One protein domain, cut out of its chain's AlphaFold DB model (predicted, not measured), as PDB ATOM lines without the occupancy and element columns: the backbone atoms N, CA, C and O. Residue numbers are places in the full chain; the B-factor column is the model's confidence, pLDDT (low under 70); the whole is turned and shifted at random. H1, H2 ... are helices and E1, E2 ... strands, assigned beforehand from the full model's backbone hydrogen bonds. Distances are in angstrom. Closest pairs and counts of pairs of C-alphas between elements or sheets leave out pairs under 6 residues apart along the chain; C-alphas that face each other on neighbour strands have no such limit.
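This is residues 214 to 278 and 303 to 367 of the 594 residues of the protein "POTRA domain-containing protein" of Spirochaetaceae bacterium (UniProt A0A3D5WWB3). One long, arched and twisted sheet of six antiparallel strands makes most of the shape, and the tip of its E5-E6 hairpin, residues 330 to 335, sticks out at one end. The small helix H1 only grazes the sheet near the other end. The printed part has 130 residues with strands E1 to E6, then H1; the sheet's order is E1 E2 E3 E4 E5 E6, and the class is mostly strand. It is only just loose, close to extended, with a radius of gyration of the C-alphas of 20.9 A and spans of 63 by 35 by 24 A.

Edge strand E1, residues 214 to 219, forms a hairpin with E2, residues 227 to 235, at 173 degrees; N 217 and O 231 are within hydrogen-bond range at 2.8 A. E2 forms a hairpin with E3, residues 239 to 248, at 175 degrees, with N 230 and O 245 at 2.8 A. E3 forms another with E4, residues 256 to 272, at 170 degrees, with N 244 and O 262 at 2.8 A. E1 to E4 are a meander, each strand the antiparallel neighbour of the one before. E4 and E5, residues 311 to 331, are antiparallel at 158 degrees, with N 263 and O 320 at 2.9 A. E5 forms a hairpin with edge strand E6, residues 334 to 350, at 159 degrees, with N 323 and O 342 at 2.8 A. E1 and E6 are apart. H1, residues 361 to 365, only grazes the sheet with residues 362 to 364; its closest C-alphas to E6 are those of Met 363 and Ser 349, 7.1 A. Every O i to N i+4 pair in H1 is within hydrogen-bond range.

E1 begins at C-alpha 214, (32.185, -32.181, -30.560). E4, 45.5 A long, bends by 65 degrees at residue 268; E5, 52.0 A, by 77 degrees at 314; E6, 46.8 A, by 60 degrees at 344. H1 ends at C-alpha 365, (58.350, -10.315, -36.702).

The C-alphas farthest apart, of Pro 278 and Pro 332, are 65.7 A apart. Residues 279 to 302 are not printed, and C-alphas 278 and 303 are 21.3 A apart across this cut. Of the links printed whole, none is long. Confidence is under 70 at residues 274 to 278 and 303 to 306.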
ATOM      1  N   PHE A 214      31.125 -31.221 -30.832       93.12
ATOM      2  CA  PHE A 214      32.185 -32.181 -30.560       93.12
ATOM      3  C   PHE A 214      31.775 -33.604 -30.924       93.12
ATOM      4  O   PHE A 214      30.606 -33.982 -30.819       93.12
ATOM      5  N   VAL A 215      32.771 -34.409 -31.284       96.00
ATOM      6  CA  VAL A 215      32.683 -35.865 -31.399       96.00
ATOM      7  C   VAL A 215      33.842 -36.456 -30.609       96.00
ATOM      8  O   VAL A 215      34.999 -36.149 -30.866       96.00
ATOM      9  N   LYS A 216      33.536 -37.298 -29.629       96.12
ATOM     10  CA  LYS A 216      34.510 -38.002 -28.798       96.12
ATOM     11  C   LYS A 216      34.313 -39.491 -28.993       96.12
ATOM     12  O   LYS A 216      33.242 -40.018 -28.703       96.12
ATOM     13  N   TRP A 217      35.343 -40.168 -29.462       96.75
ATOM     14  CA  TRP A 217      35.404 -41.620 -29.484       96.75
ATOM     15  C   TRP A 217      36.444 -42.082 -28.471       96.75
ATOM     16  O   TRP A 217      37.545 -41.543 -28.411       96.75
ATOM     17  N   ASN A 218      36.086 -43.065 -27.655       96.44
ATOM     18  CA  ASN A 218      36.967 -43.629 -26.645       96.44
ATOM     19  C   ASN A 218      36.800 -45.146 -26.616       96.44
ATOM     20  O   ASN A 218      35.686 -45.616 -26.415       96.44
ATOM     21  N   ASP A 219      37.890 -45.898 -26.755       96.62
ATOM     22  CA  ASP A 219      37.947 -47.322 -26.412       96.62
ATOM     23  C   ASP A 219      38.886 -47.489 -25.215       96.62
ATOM     24  O   ASP A 219      40.087 -47.226 -25.316       96.62
ATOM     25  N   SER A 220      38.336 -47.893 -24.069       94.69
ATOM     26  CA  SER A 220      39.092 -48.082 -22.826       94.69
ATOM     27  C   SER A 220      39.901 -49.384 -22.794       94.69
ATOM     28  O   SER A 220      40.735 -49.549 -21.900       94.69
ATOM     29  N   ASN A 221      39.677 -50.297 -23.745       95.81
ATOM     30  CA  ASN A 221      40.326 -51.603 -23.840       95.81
ATOM     31  C   ASN A 221      40.635 -51.956 -25.306       95.81
ATOM     32  O   ASN A 221      40.187 -52.979 -25.846       95.81
ATOM     33  N   LEU A 222      41.416 -51.097 -25.961       96.00
ATOM     34  CA  LEU A 222      41.755 -51.220 -27.372       96.00
ATOM     35  C   LEU A 222      42.413 -52.580 -27.654       96.00
ATOM     36  O   LEU A 222      43.429 -52.949 -27.054       96.00
ATOM     37  N   GLY A 223      41.799 -53.355 -28.551       94.88
ATOM     38  CA  GLY A 223      42.256 -54.703 -28.905       94.88
ATOM     39  C   GLY A 223      42.311 -55.697 -27.733       94.88
ATOM     40  O   GLY A 223      43.006 -56.706 -27.835       94.88
ATOM     41  N   GLY A 224      41.640 -55.404 -26.611       95.69
ATOM     42  CA  GLY A 224      41.654 -56.252 -25.418       95.69
ATOM     43  C   GLY A 224      42.927 -56.160 -24.575       95.69
ATOM     44  O   GLY A 224      43.184 -57.042 -23.759       95.69
ATOM     45  N   THR A 225      43.761 -55.141 -24.799       95.50
ATOM     46  CA  THR A 225      45.096 -55.017 -24.182       95.50
ATOM     47  C   THR A 225      45.128 -54.182 -22.896       95.50
ATOM     48  O   THR A 225      46.182 -54.004 -22.283       95.50
ATOM     49  N   GLY A 226      43.982 -53.639 -22.478       94.06
ATOM     50  CA  GLY A 226      43.877 -52.684 -21.376       94.06
ATOM     51  C   GLY A 226      44.564 -51.343 -21.662       94.06
ATOM     52  O   GLY A 226      44.952 -50.646 -20.722       94.06
ATOM     53  N   LYS A 227      44.774 -51.032 -22.948       95.75
ATOM     54  CA  LYS A 227      45.227 -49.731 -23.446       95.75
ATOM     55  C   LYS A 227      44.014 -48.892 -23.821       95.75
ATOM     56  O   LYS A 227      43.074 -49.423 -24.411       95.75
ATOM     57  N   ASN A 228      44.049 -47.603 -23.514       95.69
ATOM     58  CA  ASN A 228      42.982 -46.672 -23.852       95.69
ATOM     59  C   ASN A 228      43.374 -45.817 -25.060       95.69
ATOM     60  O   ASN A 228      44.502 -45.333 -25.140       95.69
ATOM     61  N   LEU A 229      42.436 -45.617 -25.982       97.12
ATOM     62  CA  LEU A 229      42.564 -44.672 -27.087       97.12
ATOM     63  C   LEU A 229      41.356 -43.746 -27.080       97.12
ATOM     64  O   LEU A 229      40.220 -44.205 -27.165       97.12
ATOM     65  N   GLN A 230      41.622 -42.452 -26.993       97.50
ATOM     66  CA  GLN A 230      40.631 -41.395 -27.048       97.50
ATOM     67  C   GLN A 230      40.942 -40.480 -28.228       97.50
ATOM     68  O   GLN A 230      42.085 -40.070 -28.410       97.50
ATOM     69  N   VAL A 231      39.917 -40.150 -29.003       97.56
ATOM     70  CA  VAL A 231      39.962 -39.180 -30.094       97.56
ATOM     71  C   VAL A 231      38.822 -38.200 -29.871       97.56
ATOM     72  O   VAL A 231      37.654 -38.584 -29.897       97.56
ATOM     73  N   ASN A 232      39.162 -36.941 -29.645       97.25
ATOM     74  CA  ASN A 232      38.224 -35.852 -29.436       97.25
ATOM     75  C   ASN A 232      38.377 -34.867 -30.592       97.25
ATOM     76  O   ASN A 232      39.457 -34.343 -30.832       97.25
ATOM     77  N   MET A 233      37.290 -34.620 -31.304       96.94
ATOM     78  CA  MET A 233      37.216 -33.639 -32.372       96.94
ATOM     79  C   MET A 233      36.276 -32.525 -31.932       96.94
ATOM     80  O   MET A 233      35.143 -32.810 -31.541       96.94
ATOM     81  N   THR A 234      36.733 -31.281 -32.014       94.44
ATOM     82  CA  THR A 234      35.932 -30.085 -31.730       94.44
ATOM     83  C   THR A 234      35.826 -29.257 -32.999       94.44
ATOM     84  O   THR A 234      36.820 -29.045 -33.689       94.44
ATOM     85  N   LEU A 235      34.615 -28.811 -33.322       93.62
ATOM     86  CA  LEU A 235      34.306 -28.024 -34.507       93.62
ATOM     87  C   LEU A 235      33.412 -26.838 -34.139       93.62
ATOM     88  O   LEU A 235      32.251 -27.007 -33.769       93.62
ATOM     89  N   SER A 236      33.928 -25.634 -34.322       90.75
ATOM     90  CA  SER A 236      33.191 -24.372 -34.366       90.75
ATOM     91  C   SER A 236      33.732 -23.508 -35.513       90.75
ATOM     92  O   SER A 236      34.754 -23.853 -36.105       90.75
ATOM     93  N   PRO A 237      33.064 -22.410 -35.904       88.44
ATOM     94  CA  PRO A 237      33.567 -21.503 -36.940       88.44
ATOM     95  C   PRO A 237      34.931 -20.883 -36.611       88.44
ATOM     96  O   PRO A 237      35.712 -20.599 -37.511       88.44
ATOM     97  N   ASP A 238      35.207 -20.683 -35.328       86.56
ATOM     98  CA  ASP A 238      36.388 -20.028 -34.774       86.56
ATOM     99  C   ASP A 238      37.431 -21.002 -34.211       86.56
ATOM    100  O   ASP A 238      38.564 -20.593 -33.999       86.56
ATOM    101  N   GLU A 239      37.099 -22.277 -33.995       90.44
ATOM    102  CA  GLU A 239      38.030 -23.290 -33.497       90.44
ATOM    103  C   GLU A 239      37.774 -24.655 -34.147       90.44
ATOM    104  O   GLU A 239      36.657 -25.168 -34.177       90.44
ATOM    105  N   GLN A 240      38.829 -25.292 -34.646       94.56
ATOM    106  CA  GLN A 240      38.804 -26.688 -35.066       94.56
ATOM    107  C   GLN A 240      39.962 -27.423 -34.397       94.56
ATOM    108  O   GLN A 240      41.123 -27.072 -34.606       94.56
ATOM    109  N   SER A 241      39.664 -28.447 -33.600       96.44
ATOM    110  CA  SER A 241      40.687 -29.237 -32.910       96.44
ATOM    111  C   SER A 241      40.493 -30.737 -33.101       96.44
ATOM    112  O   SER A 241      39.375 -31.240 -33.235       96.44
ATOM    113  N   LEU A 242      41.614 -31.449 -33.110       97.69
ATOM    114  CA  LEU A 242      41.708 -32.896 -33.022       97.69
ATOM    115  C   LEU A 242      42.705 -33.236 -31.915       97.69
ATOM    116  O   LEU A 242      43.912 -33.055 -32.079       97.69
ATOM    117  N   ASP A 243      42.192 -33.767 -30.815       97.44
ATOM    118  CA  ASP A 243      42.947 -34.177 -29.641       97.44
ATOM    119  C   ASP A 243      42.889 -35.698 -29.510       97.44
ATOM    120  O   ASP A 243      41.830 -36.292 -29.312       97.44
ATOM    121  N   THR A 244      44.037 -36.352 -29.630       97.81
ATOM    122  CA  THR A 244      44.180 -37.803 -29.500       97.81
ATOM    123  C   THR A 244      45.009 -38.130 -28.268       97.81
ATOM    124  O   THR A 244      46.068 -37.547 -28.054       97.81
ATOM    125  N   SER A 245      44.560 -39.090 -27.465       97.00
ATOM    126  CA  SER A 245      45.304 -39.615 -26.323       97.00
ATOM    127  C   SER A 245      45.334 -41.134 -26.377       97.00
ATOM    128  O   SER A 245      44.293 -41.782 -26.457       97.00
ATOM    129  N   PHE A 246      46.530 -41.706 -26.333       97.50
ATOM    130  CA  PHE A 246      46.760 -43.142 -26.287       97.50
ATOM    131  C   PHE A 246      47.555 -43.492 -25.037       97.50
ATOM    132  O   PHE A 246      48.600 -42.897 -24.783       97.50
ATOM    133  N   GLY A 247      47.100 -44.462 -24.254       96.25
ATOM    134  CA  GLY A 247      47.738 -44.760 -22.981       96.25
ATOM    135  C   GLY A 247      47.437 -46.133 -22.412       96.25
ATOM    136  O   GLY A 247      46.791 -46.977 -23.034       96.25
ATOM    137  N   GLN A 248      47.955 -46.360 -21.211       94.75
ATOM    138  CA  GLN A 248      47.686 -47.540 -20.395       94.75
ATOM    139  C   GLN A 248      47.917 -47.227 -18.916       94.75
ATOM    140  O   GLN A 248      48.749 -46.390 -18.582       94.75
ATOM    141  N   ASN A 249      47.225 -47.937 -18.021       93.50
ATOM    142  CA  ASN A 249      47.341 -47.742 -16.563       93.50
ATOM    143  C   ASN A 249      48.432 -48.594 -15.894       93.50
ATOM    144  O   ASN A 249      48.641 -48.507 -14.683       93.50
ATOM    145  N   TRP A 250      49.097 -49.443 -16.676       92.75
ATOM    146  CA  TRP A 250      50.115 -50.367 -16.198       92.75
ATOM    147  C   TRP A 250      51.356 -50.276 -17.061       92.75
ATOM    148  O   TRP A 250      51.263 -50.500 -18.259       92.75
ATOM    149  N   LEU A 251      52.519 -50.043 -16.470       92.56
ATOM    150  CA  LEU A 251      53.804 -50.019 -17.161       92.56
ATOM    151  C   LEU A 251      54.783 -50.900 -16.385       92.56
ATOM    152  O   LEU A 251      54.907 -50.759 -15.171       92.56
ATOM    153  N   LEU A 252      55.458 -51.829 -17.073       89.62
ATOM    154  CA  LEU A 252      56.406 -52.776 -16.460       89.62
ATOM    155  C   LEU A 252      55.806 -53.541 -15.257       89.62
ATOM    156  O   LEU A 252      56.439 -53.653 -14.210       89.62
ATOM    157  N   ASN A 253      54.560 -54.019 -15.390       86.88
ATOM    158  CA  ASN A 253      53.781 -54.693 -14.334       86.88
ATOM    159  C   ASN A 253      53.576 -53.872 -13.048       86.88
ATOM    160  O   ASN A 253      53.249 -54.417 -11.998       86.88
ATOM    161  N   LYS A 254      53.722 -52.547 -13.119       90.19
ATOM    162  CA  LYS A 254      53.395 -51.619 -12.032       90.19
ATOM    163  C   LYS A 254      52.222 -50.743 -12.447       90.19
ATOM    164  O   LYS A 254      52.104 -50.402 -13.622       90.19
ATOM    165  N   ARG A 255      51.381 -50.344 -11.484       91.06
ATOM    166  CA  ARG A 255      50.256 -49.403 -11.675       91.06
ATOM    167  C   ARG A 255      50.748 -47.969 -11.908       91.06
ATOM    168  O   ARG A 255      50.512 -47.080 -11.097       91.06
ATOM    169  N   ILE A 256      51.505 -47.782 -12.980       94.75
ATOM    170  CA  ILE A 256      52.002 -46.498 -13.465       94.75
ATOM    171  C   ILE A 256      51.245 -46.220 -14.757       94.75
ATOM    172  O   ILE A 256      51.336 -47.003 -15.708       94.75
ATOM    173  N   SER A 257      50.487 -45.127 -14.778       95.25
ATOM    174  CA  SER A 257      49.808 -44.683 -15.983       95.25
ATOM    175  C   SER A 257      50.800 -44.043 -16.945       95.25
ATOM    176  O   SER A 257      51.748 -43.374 -16.540       95.25
ATOM    177  N   GLN A 258      50.580 -44.274 -18.230       96.25
ATOM    178  CA  GLN A 258      51.360 -43.745 -19.334       96.25
ATOM    179  C   GLN A 258      50.386 -43.186 -20.364       96.25
ATOM    180  O   GLN A 258      49.417 -43.860 -20.707       96.25
ATOM    181  N   SER A 259      50.649 -41.988 -20.879       96.75
ATOM    182  CA  SER A 259      49.828 -41.379 -21.925       96.75
ATOM    183  C   SER A 259      50.694 -40.638 -22.941       96.75
ATOM    184  O   SER A 259      51.572 -39.855 -22.580       96.75
ATOM    185  N   LEU A 260      50.436 -40.917 -24.214       97.50
ATOM    186  CA  LEU A 260      50.898 -40.185 -25.381       97.50
ATOM    187  C   LEU A 260      49.732 -39.330 -25.880       97.50
ATOM    188  O   LEU A 260      48.679 -39.869 -26.219       97.50
ATOM    189  N   SER A 261      49.917 -38.019 -25.937       97.19
ATOM    190  CA  SER A 261      48.924 -37.075 -26.441       97.19
ATOM    191  C   SER A 261      49.389 -36.448 -27.746       97.19
ATOM    192  O   SER A 261      50.569 -36.143 -27.912       97.19
ATOM    193  N   PHE A 262      48.455 -36.216 -28.654       97.31
ATOM    194  CA  PHE A 262      48.670 -35.512 -29.905       97.31
ATOM    195  C   PHE A 262      47.528 -34.527 -30.126       97.31
ATOM    196  O   PHE A 262      46.367 -34.924 -30.063       97.31
ATOM    197  N   THR A 263      47.854 -33.270 -30.407       97.81
ATOM    198  CA  THR A 263      46.864 -32.220 -30.656       97.81
ATOM    199  C   THR A 263      47.189 -31.508 -31.957       97.81
ATOM    200  O   THR A 263      48.322 -31.069 -32.158       97.81
ATOM    201  N   ILE A 264      46.172 -31.349 -32.800       97.56
ATOM    202  CA  ILE A 264      46.141 -30.384 -33.898       97.56
ATOM    203  C   ILE A 264      45.018 -29.408 -33.587       97.56
ATOM    204  O   ILE A 264      43.892 -29.831 -33.339       97.56
ATOM    205  N   LYS A 265      45.305 -28.114 -33.618       96.62
ATOM    206  CA  LYS A 265      44.315 -27.067 -33.391       96.62
ATOM    207  C   LYS A 265      44.511 -25.938 -34.388       96.62
ATOM    208  O   LYS A 265      45.636 -25.503 -34.616       96.62
ATOM    209  N   HIS A 266      43.407 -25.471 -34.948       95.56
ATOM    210  CA  HIS A 266      43.288 -24.197 -35.633       95.56
ATOM    211  C   HIS A 266      42.292 -23.333 -34.857       95.56
ATOM    212  O   HIS A 266      41.228 -23.826 -34.484       95.56
ATOM    213  N   ALA A 267      42.626 -22.076 -34.590       91.62
ATOM    214  CA  ALA A 267      41.722 -21.134 -33.949       91.62
ATOM    215  C   ALA A 267      41.864 -19.732 -34.544       91.62
ATOM    216  O   ALA A 267      42.969 -19.273 -34.806       91.62
ATOM    217  N   MET A 268      40.751 -19.023 -34.698       89.12
ATOM    218  CA  MET A 268      40.739 -17.612 -35.063       89.12
ATOM    219  C   MET A 268      40.739 -16.769 -33.791       89.12
ATOM    220  O   MET A 268      39.776 -16.775 -33.030       89.12
ATOM    221  N   SER A 269      41.817 -16.026 -33.564       84.50
ATOM    222  CA  SER A 269      41.999 -15.186 -32.377       84.50
ATOM    223  C   SER A 269      42.019 -13.702 -32.737       84.50
ATOM    224  O   SER A 269      42.039 -13.329 -33.913       84.50
ATOM    225  N   GLN A 270      41.978 -12.840 -31.719       81.06
ATOM    226  CA  GLN A 270      41.994 -11.387 -31.880       81.06
ATOM    227  C   GLN A 270      43.149 -10.756 -31.113       81.06
ATOM    228  O   GLN A 270      43.548 -11.241 -30.055       81.06
ATOM    229  N   THR A 271      43.694  -9.673 -31.657       80.50
ATOM    230  CA  THR A 271      44.691  -8.830 -30.988       80.50
ATOM    231  C   THR A 271      44.483  -7.368 -31.374       80.50
ATOM    232  O   THR A 271      43.784  -7.072 -32.344       80.50
ATOM    233  N   ALA A 272      45.072  -6.452 -30.610       78.38
ATOM    234  CA  ALA A 272      45.004  -5.026 -30.892       78.38
ATOM    235  C   ALA A 272      45.807  -4.676 -32.152       78.38
ATOM    236  O   ALA A 272      46.913  -5.183 -32.379       78.38
ATOM    237  N   GLN A 273      45.249  -3.787 -32.965       76.12
ATOM    238  CA  GLN A 273      45.918  -3.224 -34.126       76.12
ATOM    239  C   GLN A 273      46.798  -2.027 -33.724       76.12
ATOM    240  O   GLN A 273      46.429  -1.221 -32.876       76.12
ATOM    241  N   ASP A 274      47.973  -1.923 -34.343       69.50
ATOM    242  CA  ASP A 274      48.871  -0.767 -34.266       69.50
ATOM    243  C   ASP A 274      48.312   0.394 -35.113       69.50
ATOM    244  O   ASP A 274      47.835   0.178 -36.231       69.50
ATOM    245  N   SER A 275      48.395   1.630 -34.610       56.56
ATOM    246  CA  SER A 275      47.843   2.838 -35.249       56.56
ATOM    247  C   SER A 275      48.639   3.311 -36.472       56.56
ATOM    248  O   SER A 275      48.167   4.156 -37.235       56.56
ATOM    249  N   ILE A 276      49.817   2.731 -36.733       51.91
ATOM    250  CA  ILE A 276      50.570   2.955 -37.972       51.91
ATOM    251  C   ILE A 276      49.905   2.136 -39.093       51.91
ATOM    252  O   ILE A 276      50.288   1.000 -39.385       51.91
ATOM    253  N   ALA A 277      48.852   2.716 -39.668       46.78
ATOM    254  CA  ALA A 277      47.984   2.134 -40.688       46.78
ATOM    255  C   ALA A 277      48.736   1.512 -41.889       46.78
ATOM    256  O   ALA A 277      49.765   2.046 -42.310       46.78
ATOM    257  N   PRO A 278      48.171   0.502 -42.580       46.19
ATOM    258  CA  PRO A 278      48.206   0.512 -44.032       46.19
ATOM    259  C   PRO A 278      47.152   1.529 -44.520       46.19
ATOM    260  O   PRO A 278      45.954   1.341 -44.343       46.19
ATOM    261  N   LEU A 303      43.360  -6.024 -23.145       65.25
ATOM    262  CA  LEU A 303      42.833  -6.182 -24.514       65.25
ATOM    263  C   LEU A 303      41.317  -5.921 -24.572       65.25
ATOM    264  O   LEU A 303      40.818  -5.338 -25.523       65.25
ATOM    265  N   SER A 304      40.610  -6.268 -23.501       60.44
ATOM    266  CA  SER A 304      39.188  -5.989 -23.264       60.44
ATOM    267  C   SER A 304      38.808  -4.501 -23.228       60.44
ATOM    268  O   SER A 304      37.629  -4.176 -23.337       60.44
ATOM    269  N   SER A 305      39.773  -3.599 -23.026       63.53
ATOM    270  CA  SER A 305      39.551  -2.147 -23.050       63.53
ATOM    271  C   SER A 305      39.788  -1.528 -24.430       63.53
ATOM    272  O   SER A 305      39.519  -0.344 -24.619       63.53
ATOM    273  N   VAL A 306      40.245  -2.326 -25.402       68.88
ATOM    274  CA  VAL A 306      40.367  -1.919 -26.803       68.88
ATOM    275  C   VAL A 306      38.994  -2.061 -27.470       68.88
ATOM    276  O   VAL A 306      38.435  -3.158 -27.458       68.88
ATOM    277  N   PRO A 307      38.429  -0.991 -28.057       70.69
ATOM    278  CA  PRO A 307      37.170  -1.095 -28.787       70.69
ATOM    279  C   PRO A 307      37.276  -2.061 -29.980       70.69
ATOM    280  O   PRO A 307      38.295  -2.088 -30.671       70.69
ATOM    281  N   ASP A 308      36.211  -2.824 -30.252       71.44
ATOM    282  CA  ASP A 308      36.205  -3.921 -31.240       71.44
ATOM    283  C   ASP A 308      36.655  -3.500 -32.653       71.44
ATOM    284  O   ASP A 308      37.216  -4.304 -33.395       71.44
ATOM    285  N   ASN A 309      36.440  -2.239 -33.038       72.69
ATOM    286  CA  ASN A 309      36.865  -1.686 -34.327       72.69
ATOM    287  C   ASN A 309      38.391  -1.542 -34.472       72.69
ATOM    288  O   ASN A 309      38.866  -1.348 -35.587       72.69
ATOM    289  N   TYR A 310      39.142  -1.640 -33.375       74.62
ATOM    290  CA  TYR A 310      40.607  -1.625 -33.352       74.62
ATOM    291  C   TYR A 310      41.210  -3.016 -33.105       74.62
ATOM    292  O   TYR A 310      42.422  -3.147 -32.919       74.62
ATOM    293  N   LEU A 311      40.382  -4.063 -33.094       78.81
ATOM    294  CA  LEU A 311      40.837  -5.444 -33.003       78.81
ATOM    295  C   LEU A 311      40.995  -6.045 -34.401       78.81
ATOM    296  O   LEU A 311      40.117  -5.941 -35.256       78.81
ATOM    297  N   MET A 312      42.106  -6.743 -34.616       83.38
ATOM    298  CA  MET A 312      42.359  -7.521 -35.823       83.38
ATOM    299  C   MET A 312      42.258  -9.018 -35.536       83.38
ATOM    300  O   MET A 312      42.663  -9.490 -34.472       83.38
ATOM    301  N   LYS A 313      41.746  -9.773 -36.513       87.31
ATOM    302  CA  LYS A 313      41.703 -11.240 -36.463       87.31
ATOM    303  C   LYS A 313      42.994 -11.834 -37.026       87.31
ATOM    304  O   LYS A 313      43.544 -11.308 -37.993       87.31
ATOM    305  N   TYR A 314      43.437 -12.941 -36.447       89.88
ATOM    306  CA  TYR A 314      44.549 -13.743 -36.948       89.88
ATOM    307  C   TYR A 314      44.257 -15.237 -36.777       89.88
ATOM    308  O   TYR A 314      43.526 -15.635 -35.868       89.88
ATOM    309  N   ASP A 315      44.837 -16.046 -37.653       93.25
ATOM    310  CA  ASP A 315      44.760 -17.501 -37.618       93.25
ATOM    311  C   ASP A 315      45.873 -18.057 -36.730       93.25
ATOM    312  O   ASP A 315      47.042 -17.678 -36.848       93.25
ATOM    313  N   ASP A 316      45.510 -18.968 -35.837       92.50
ATOM    314  CA  ASP A 316      46.408 -19.642 -34.916       92.50
ATOM    315  C   ASP A 316      46.416 -21.138 -35.190       92.50
ATOM    316  O   ASP A 316      45.378 -21.792 -35.140       92.50
ATOM    317  N   TYR A 317      47.592 -21.693 -35.450       95.38
ATOM    318  CA  TYR A 317      47.780 -23.120 -35.642       95.38
ATOM    319  C   TYR A 317      48.682 -23.673 -34.552       95.38
ATOM    320  O   TYR A 317      49.773 -23.157 -34.311       95.38
ATOM    321  N   THR A 318      48.257 -24.768 -33.934       95.31
ATOM    322  CA  THR A 318      49.011 -25.478 -32.907       95.31
ATOM    323  C   THR A 318      49.087 -26.958 -33.251       95.31
ATOM    324  O   THR A 318      48.074 -27.622 -33.454       95.31
ATOM    325  N   PHE A 319      50.304 -27.483 -33.248       96.50
ATOM    326  CA  PHE A 319      50.604 -28.906 -33.293       96.50
ATOM    327  C   PHE A 319      51.353 -29.253 -32.020       96.50
ATOM    328  O   PHE A 319      52.321 -28.578 -31.684       96.50
ATOM    329  N   SER A 320      50.944 -30.284 -31.290       96.00
ATOM    330  CA  SER A 320      51.687 -30.708 -30.105       96.00
ATOM    331  C   SER A 320      51.683 -32.212 -29.925       96.00
ATOM    332  O   SER A 320      50.726 -32.901 -30.274       96.00
ATOM    333  N   LEU A 321      52.784 -32.708 -29.379       97.38
ATOM    334  CA  LEU A 321      52.974 -34.086 -28.984       97.38
ATOM    335  C   LEU A 321      53.439 -34.092 -27.532       97.38
ATOM    336  O   LEU A 321      54.341 -33.345 -27.155       97.38
ATOM    337  N   GLY A 322      52.802 -34.907 -26.706       97.25
ATOM    338  CA  GLY A 322      53.062 -34.974 -25.277       97.25
ATOM    339  C   GLY A 322      53.240 -36.406 -24.823       97.25
ATOM    340  O   GLY A 322      52.578 -37.312 -25.316       97.25
ATOM    341  N   TYR A 323      54.130 -36.611 -23.867       97.69
ATOM    342  CA  TYR A 323      54.306 -37.879 -23.183       97.69
ATOM    343  C   TYR A 323      54.233 -37.644 -21.683       97.69
ATOM    344  O   TYR A 323      54.887 -36.740 -21.165       97.69
ATOM    345  N   SER A 324      53.449 -38.449 -20.977       97.06
ATOM    346  CA  SER A 324      53.268 -38.307 -19.538       97.06
ATOM    347  C   SER A 324      53.212 -39.647 -18.823       97.06
ATOM    348  O   SER A 324      52.811 -40.672 -19.384       97.06
ATOM    349  N   LEU A 325      53.636 -39.608 -17.565       97.44
ATOM    350  CA  LEU A 325      53.570 -40.694 -16.605       97.44
ATOM    351  C   LEU A 325      52.808 -40.228 -15.367       97.44
ATOM    352  O   LEU A 325      52.902 -39.062 -14.971       97.44
ATOM    353  N   GLY A 326      52.081 -41.143 -14.736       96.81
ATOM    354  CA  GLY A 326      51.345 -40.887 -13.507       96.81
ATOM    355  C   GLY A 326      51.394 -42.065 -12.542       96.81
ATOM    356  O   GLY A 326      51.468 -43.227 -12.937       96.81
ATOM    357  N   TYR A 327      51.353 -41.767 -11.252       95.69
ATOM    358  CA  TYR A 327      51.282 -42.746 -10.180       95.69
ATOM    359  C   TYR A 327      50.396 -42.213  -9.059       95.69
ATOM    360  O   TYR A 327      50.521 -41.055  -8.661       95.69
ATOM    361  N   VAL A 328      49.509 -43.059  -8.537       94.38
ATOM    362  CA  VAL A 328      48.636 -42.713  -7.411       94.38
ATOM    363  C   VAL A 328      48.978 -43.604  -6.227       94.38
ATOM    364  O   VAL A 328      48.863 -44.828  -6.299       94.38
ATOM    365  N   TYR A 329      49.373 -42.975  -5.127       94.19
ATOM    366  CA  TYR A 329      49.637 -43.615  -3.852       94.19
ATOM    367  C   TYR A 329      48.468 -43.366  -2.897       94.19
ATOM    368  O   TYR A 329      48.201 -42.230  -2.500       94.19
ATOM    369  N   LYS A 330      47.758 -44.433  -2.527       90.25
ATOM    370  CA  LYS A 330      46.601 -44.354  -1.628       90.25
ATOM    371  C   LYS A 330      47.064 -44.355  -0.173       90.25
ATOM    372  O   LYS A 330      47.720 -45.302   0.254       90.25
ATOM    373  N   ILE A 331      46.685 -43.338   0.601       92.81
ATOM    374  CA  ILE A 331      46.896 -43.303   2.057       92.81
ATOM    375  C   ILE A 331      45.559 -43.100   2.784       92.81
ATOM    376  O   ILE A 331      44.640 -42.501   2.230       92.81
ATOM    377  N   PRO A 332      45.419 -43.500   4.064       87.94
ATOM    378  CA  PRO A 332      44.176 -43.289   4.820       87.94
ATOM    379  C   PRO A 332      43.735 -41.821   4.911       87.94
ATOM    380  O   PRO A 332      42.593 -41.520   5.269       87.94
ATOM    381  N   ARG A 333      44.659 -40.886   4.647       89.75
ATOM    382  CA  ARG A 333      44.388 -39.452   4.686       89.75
ATOM    383  C   ARG A 333      43.935 -38.844   3.358       89.75
ATOM    384  O   ARG A 333      43.462 -37.714   3.415       89.75
ATOM    385  N   GLY A 334      43.993 -39.576   2.248       92.00
ATOM    386  CA  GLY A 334      43.669 -39.118   0.895       92.00
ATOM    387  C   GLY A 334      44.544 -39.823  -0.145       92.00
ATOM    388  O   GLY A 334      45.451 -40.570   0.202       92.00
ATOM    389  N   ASP A 335      44.305 -39.575  -1.421       94.69
ATOM    390  CA  ASP A 335      45.123 -40.103  -2.508       94.69
ATOM    391  C   ASP A 335      46.193 -39.079  -2.892       94.69
ATOM    392  O   ASP A 335      45.869 -37.932  -3.202       94.69
ATOM    393  N   ILE A 336      47.464 -39.488  -2.873       96.88
ATOM    394  CA  ILE A 336      48.578 -38.686  -3.382       96.88
ATOM    395  C   ILE A 336      48.810 -39.071  -4.837       96.88
ATOM    396  O   ILE A 336      49.220 -40.195  -5.123       96.88
ATOM    397  N   GLY A 337      48.575 -38.146  -5.758       96.12
ATOM    398  CA  GLY A 337      48.924 -38.328  -7.159       96.12
ATOM    399  C   GLY A 337      50.217 -37.617  -7.510       96.12
ATOM    400  O   GLY A 337      50.414 -36.455  -7.160       96.12
ATOM    401  N   LEU A 338      51.081 -38.318  -8.229       97.06
ATOM    402  CA  LEU A 338      52.296 -37.796  -8.831       97.06
ATOM    403  C   LEU A 338      52.179 -37.979 -10.336       97.06
ATOM    404  O   LEU A 338      51.931 -39.089 -10.800       97.06
ATOM    405  N   SER A 339      52.367 -36.920 -11.106       96.56
ATOM    406  CA  SER A 339      52.484 -37.028 -12.554       96.56
ATOM    407  C   SER A 339      53.566 -36.114 -13.089       96.56
ATOM    408  O   SER A 339      53.935 -35.114 -12.477       96.56
ATOM    409  N   GLY A 340      54.106 -36.478 -14.238       97.44
ATOM    410  CA  GLY A 340      55.107 -35.683 -14.919       97.44
ATOM    411  C   GLY A 340      55.165 -36.053 -16.382       97.44
ATOM    412  O   GLY A 340      54.779 -37.153 -16.777       97.44
ATOM    413  N   GLY A 341      55.617 -35.118 -17.198       97.25
ATOM    414  CA  GLY A 341      55.633 -35.320 -18.629       97.25
ATOM    415  C   GLY A 341      56.431 -34.272 -19.363       97.25
ATOM    416  O   GLY A 341      56.879 -33.274 -18.799       97.25
ATOM    417  N   VAL A 342      56.594 -34.530 -20.648       97.44
ATOM    418  CA  VAL A 342      57.239 -33.643 -21.605       97.44
ATOM    419  C   VAL A 342      56.262 -33.375 -22.736       97.44
ATOM    420  O   VAL A 342      55.453 -34.234 -23.084       97.44
ATOM    421  N   SER A 343      56.324 -32.191 -23.319       95.62
ATOM    422  CA  SER A 343      55.608 -31.875 -24.545       95.62
ATOM    423  C   SER A 343      56.501 -31.085 -25.482       95.62
ATOM    424  O   SER A 343      57.334 -30.297 -25.042       95.62
ATOM    425  N   SER A 344      56.312 -31.323 -26.770       95.62
ATOM    426  CA  SER A 344      56.954 -30.620 -27.869       95.62
ATOM    427  C   SER A 344      55.864 -30.213 -28.840       95.62
ATOM    428  O   SER A 344      55.066 -31.048 -29.269       95.62
ATOM    429  N   GLY A 345      55.826 -28.943 -29.207       94.19
ATOM    430  CA  GLY A 345      54.845 -28.415 -30.134       94.19
ATOM    431  C   GLY A 345      55.416 -27.391 -31.097       94.19
ATOM    432  O   GLY A 345      56.507 -26.857 -30.901       94.19
ATOM    433  N   LEU A 346      54.648 -27.138 -32.148       93.81
ATOM    434  CA  LEU A 346      54.853 -26.099 -33.139       93.81
ATOM    435  C   LEU A 346      53.619 -25.201 -33.133       93.81
ATOM    436  O   LEU A 346      52.501 -25.683 -33.304       93.81
ATOM    437  N   GLY A 347      53.826 -23.907 -32.922       92.12
ATOM    438  CA  GLY A 347      52.787 -22.888 -33.007       92.12
ATOM    439  C   GLY A 347      53.065 -21.930 -34.158       92.12
ATOM    440  O   GLY A 347      54.217 -21.561 -34.374       92.12
ATOM    441  N   MET A 348      52.034 -21.500 -34.873       92.56
ATOM    442  CA  MET A 348      52.132 -20.467 -35.903       92.56
ATOM    443  C   MET A 348      50.954 -19.514 -35.773       92.56
ATOM    444  O   MET A 348      49.814 -19.957 -35.687       92.56
ATOM    445  N   SER A 349      51.236 -18.215 -35.798       91.62
ATOM    446  CA  SER A 349      50.210 -17.180 -35.923       91.62
ATOM    447  C   SER A 349      50.361 -16.489 -37.266       91.62
ATOM    448  O   SER A 349      51.473 -16.127 -37.650       91.62
ATOM    449  N   SER A 350      49.255 -16.334 -37.985       93.19
ATOM    450  CA  SER A 350      49.225 -15.777 -39.333       93.19
ATOM    451  C   SER A 350      48.134 -14.719 -39.461       93.19
ATOM    452  O   SER A 350      47.011 -14.916 -39.014       93.19
ATOM    453  N   TYR A 351      48.445 -13.597 -40.098       90.88
ATOM    454  CA  TYR A 351      47.494 -12.540 -40.423       90.88
ATOM    455  C   TYR A 351      47.818 -11.905 -41.778       90.88
ATOM    456  O   TYR A 351      48.940 -11.978 -42.286       90.88
ATOM    457  N   ASP A 352      46.828 -11.230 -42.360       89.12
ATOM    458  CA  ASP A 352      46.995 -10.488 -43.608       89.12
ATOM    459  C   ASP A 352      47.742  -9.166 -43.362       89.12
ATOM    460  O   ASP A 352      47.151  -8.163 -42.954       89.12
ATOM    461  N   ALA A 353      49.050  -9.164 -43.626       84.00
ATOM    462  CA  ALA A 353      49.917  -8.003 -43.431       84.00
ATOM    463  C   ALA A 353      49.637  -6.830 -44.386       84.00
ATOM    464  O   ALA A 353      50.149  -5.736 -44.160       84.00
ATOM    465  N   SER A 354      48.830  -7.031 -45.437       82.00
ATOM    466  CA  SER A 354      48.389  -5.931 -46.303       82.00
ATOM    467  C   SER A 354      47.248  -5.118 -45.684       82.00
ATOM    468  O   SER A 354      47.091  -3.942 -46.003       82.00
ATOM    469  N   LYS A 355      46.467  -5.739 -44.791       80.75
ATOM    470  CA  LYS A 355      45.301  -5.129 -44.136       80.75
ATOM    471  C   LYS A 355      45.575  -4.723 -42.700       80.75
ATOM    472  O   LYS A 355      45.024  -3.733 -42.234       80.75
ATOM    473  N   TYR A 356      46.403  -5.493 -42.002       81.38
ATOM    474  CA  TYR A 356      46.590  -5.345 -40.571       81.38
ATOM    475  C   TYR A 356      48.054  -5.205 -40.198       81.38
ATOM    476  O   TYR A 356      48.948  -5.798 -40.802       81.38
ATOM    477  N   ARG A 357      48.282  -4.458 -39.124       80.12
ATOM    478  CA  ARG A 357      49.558  -4.386 -38.432       80.12
ATOM    479  C   ARG A 357      49.279  -4.648 -36.953       80.12
ATOM    480  O   ARG A 357      48.696  -3.780 -36.313       80.12
ATOM    481  N   PRO A 358      49.635  -5.816 -36.397       78.88
ATOM    482  CA  PRO A 358      49.410  -6.076 -34.985       78.88
ATOM    483  C   PRO A 358      50.285  -5.152 -34.154       78.88
ATOM    484  O   PRO A 358      51.433  -4.880 -34.515       78.88
ATOM    485  N   TYR A 359      49.741  -4.710 -33.026       75.62
ATOM    486  CA  TYR A 359      50.462  -3.947 -32.014       75.62
ATOM    487  C   TYR A 359      51.662  -4.728 -31.457       75.62
ATOM    488  O   TYR A 359      52.751  -4.182 -31.254       75.62
ATOM    489  N   GLU A 360      51.495  -6.035 -31.280       74.25
ATOM    490  CA  GLU A 360      52.533  -6.913 -30.757       74.25
ATOM    491  C   GLU A 360      53.670  -7.085 -31.764       74.25
ATOM    492  O   GLU A 360      53.492  -7.623 -32.860       74.25
ATOM    493  N   LYS A 361      54.872  -6.657 -31.370       74.00
ATOM    494  CA  LYS A 361      56.067  -6.778 -32.208       74.00
ATOM    495  C   LYS A 361      56.346  -8.224 -32.618       74.00
ATOM    496  O   LYS A 361      56.645  -8.475 -33.777       74.00
ATOM    497  N   GLU A 362      56.188  -9.167 -31.696       74.56
ATOM    498  CA  GLU A 362      56.420 -10.589 -31.962       74.56
ATOM    499  C   GLU A 362      55.498 -11.136 -33.055       74.56
ATOM    500  O   GLU A 362      55.941 -11.897 -33.911       74.56
ATOM    501  N   MET A 363      54.233 -10.705 -33.083       79.75
ATOM    502  CA  MET A 363      53.304 -11.083 -34.148       79.75
ATOM    503  C   MET A 363      53.784 -10.550 -35.502       79.75
ATOM    504  O   MET A 363      53.738 -11.277 -36.490       79.75
ATOM    505  N   ARG A 364      54.315  -9.317 -35.551       83.44
ATOM    506  CA  ARG A 364      54.877  -8.733 -36.783       83.44
ATOM    507  C   ARG A 364      56.121  -9.461 -37.269       83.44
ATOM    508  O   ARG A 364      56.223  -9.766 -38.455       83.44
ATOM    509  N   ASP A 365      57.053  -9.731 -36.363       83.00
ATOM    510  CA  ASP A 365      58.350 -10.315 -36.702       83.00
ATOM    511  C   ASP A 365      58.200 -11.757 -37.228       83.00
ATOM    512  O   ASP A 365      59.053 -12.243 -37.975       83.00
ATOM    513  N   TYR A 366      57.106 -12.438 -36.858       85.06
ATOM    514  CA  TYR A 366      56.948 -13.885 -37.022       85.06
ATOM    515  C   TYR A 366      55.631 -14.320 -37.661       85.06
ATOM    516  O   TYR A 366      55.243 -15.484 -37.551       85.06
ATOM    517  N   ASN A 367      54.976 -13.401 -38.365       91.00
ATOM    518  CA  ASN A 367      53.775 -13.686 -39.130       91.00
ATOM    519  C   ASN A 367      53.993 -14.878 -40.084       91.00
ATOM    520  O   ASN A 367      54.889 -14.846 -40.930       91.00
TER     521      ASN A 367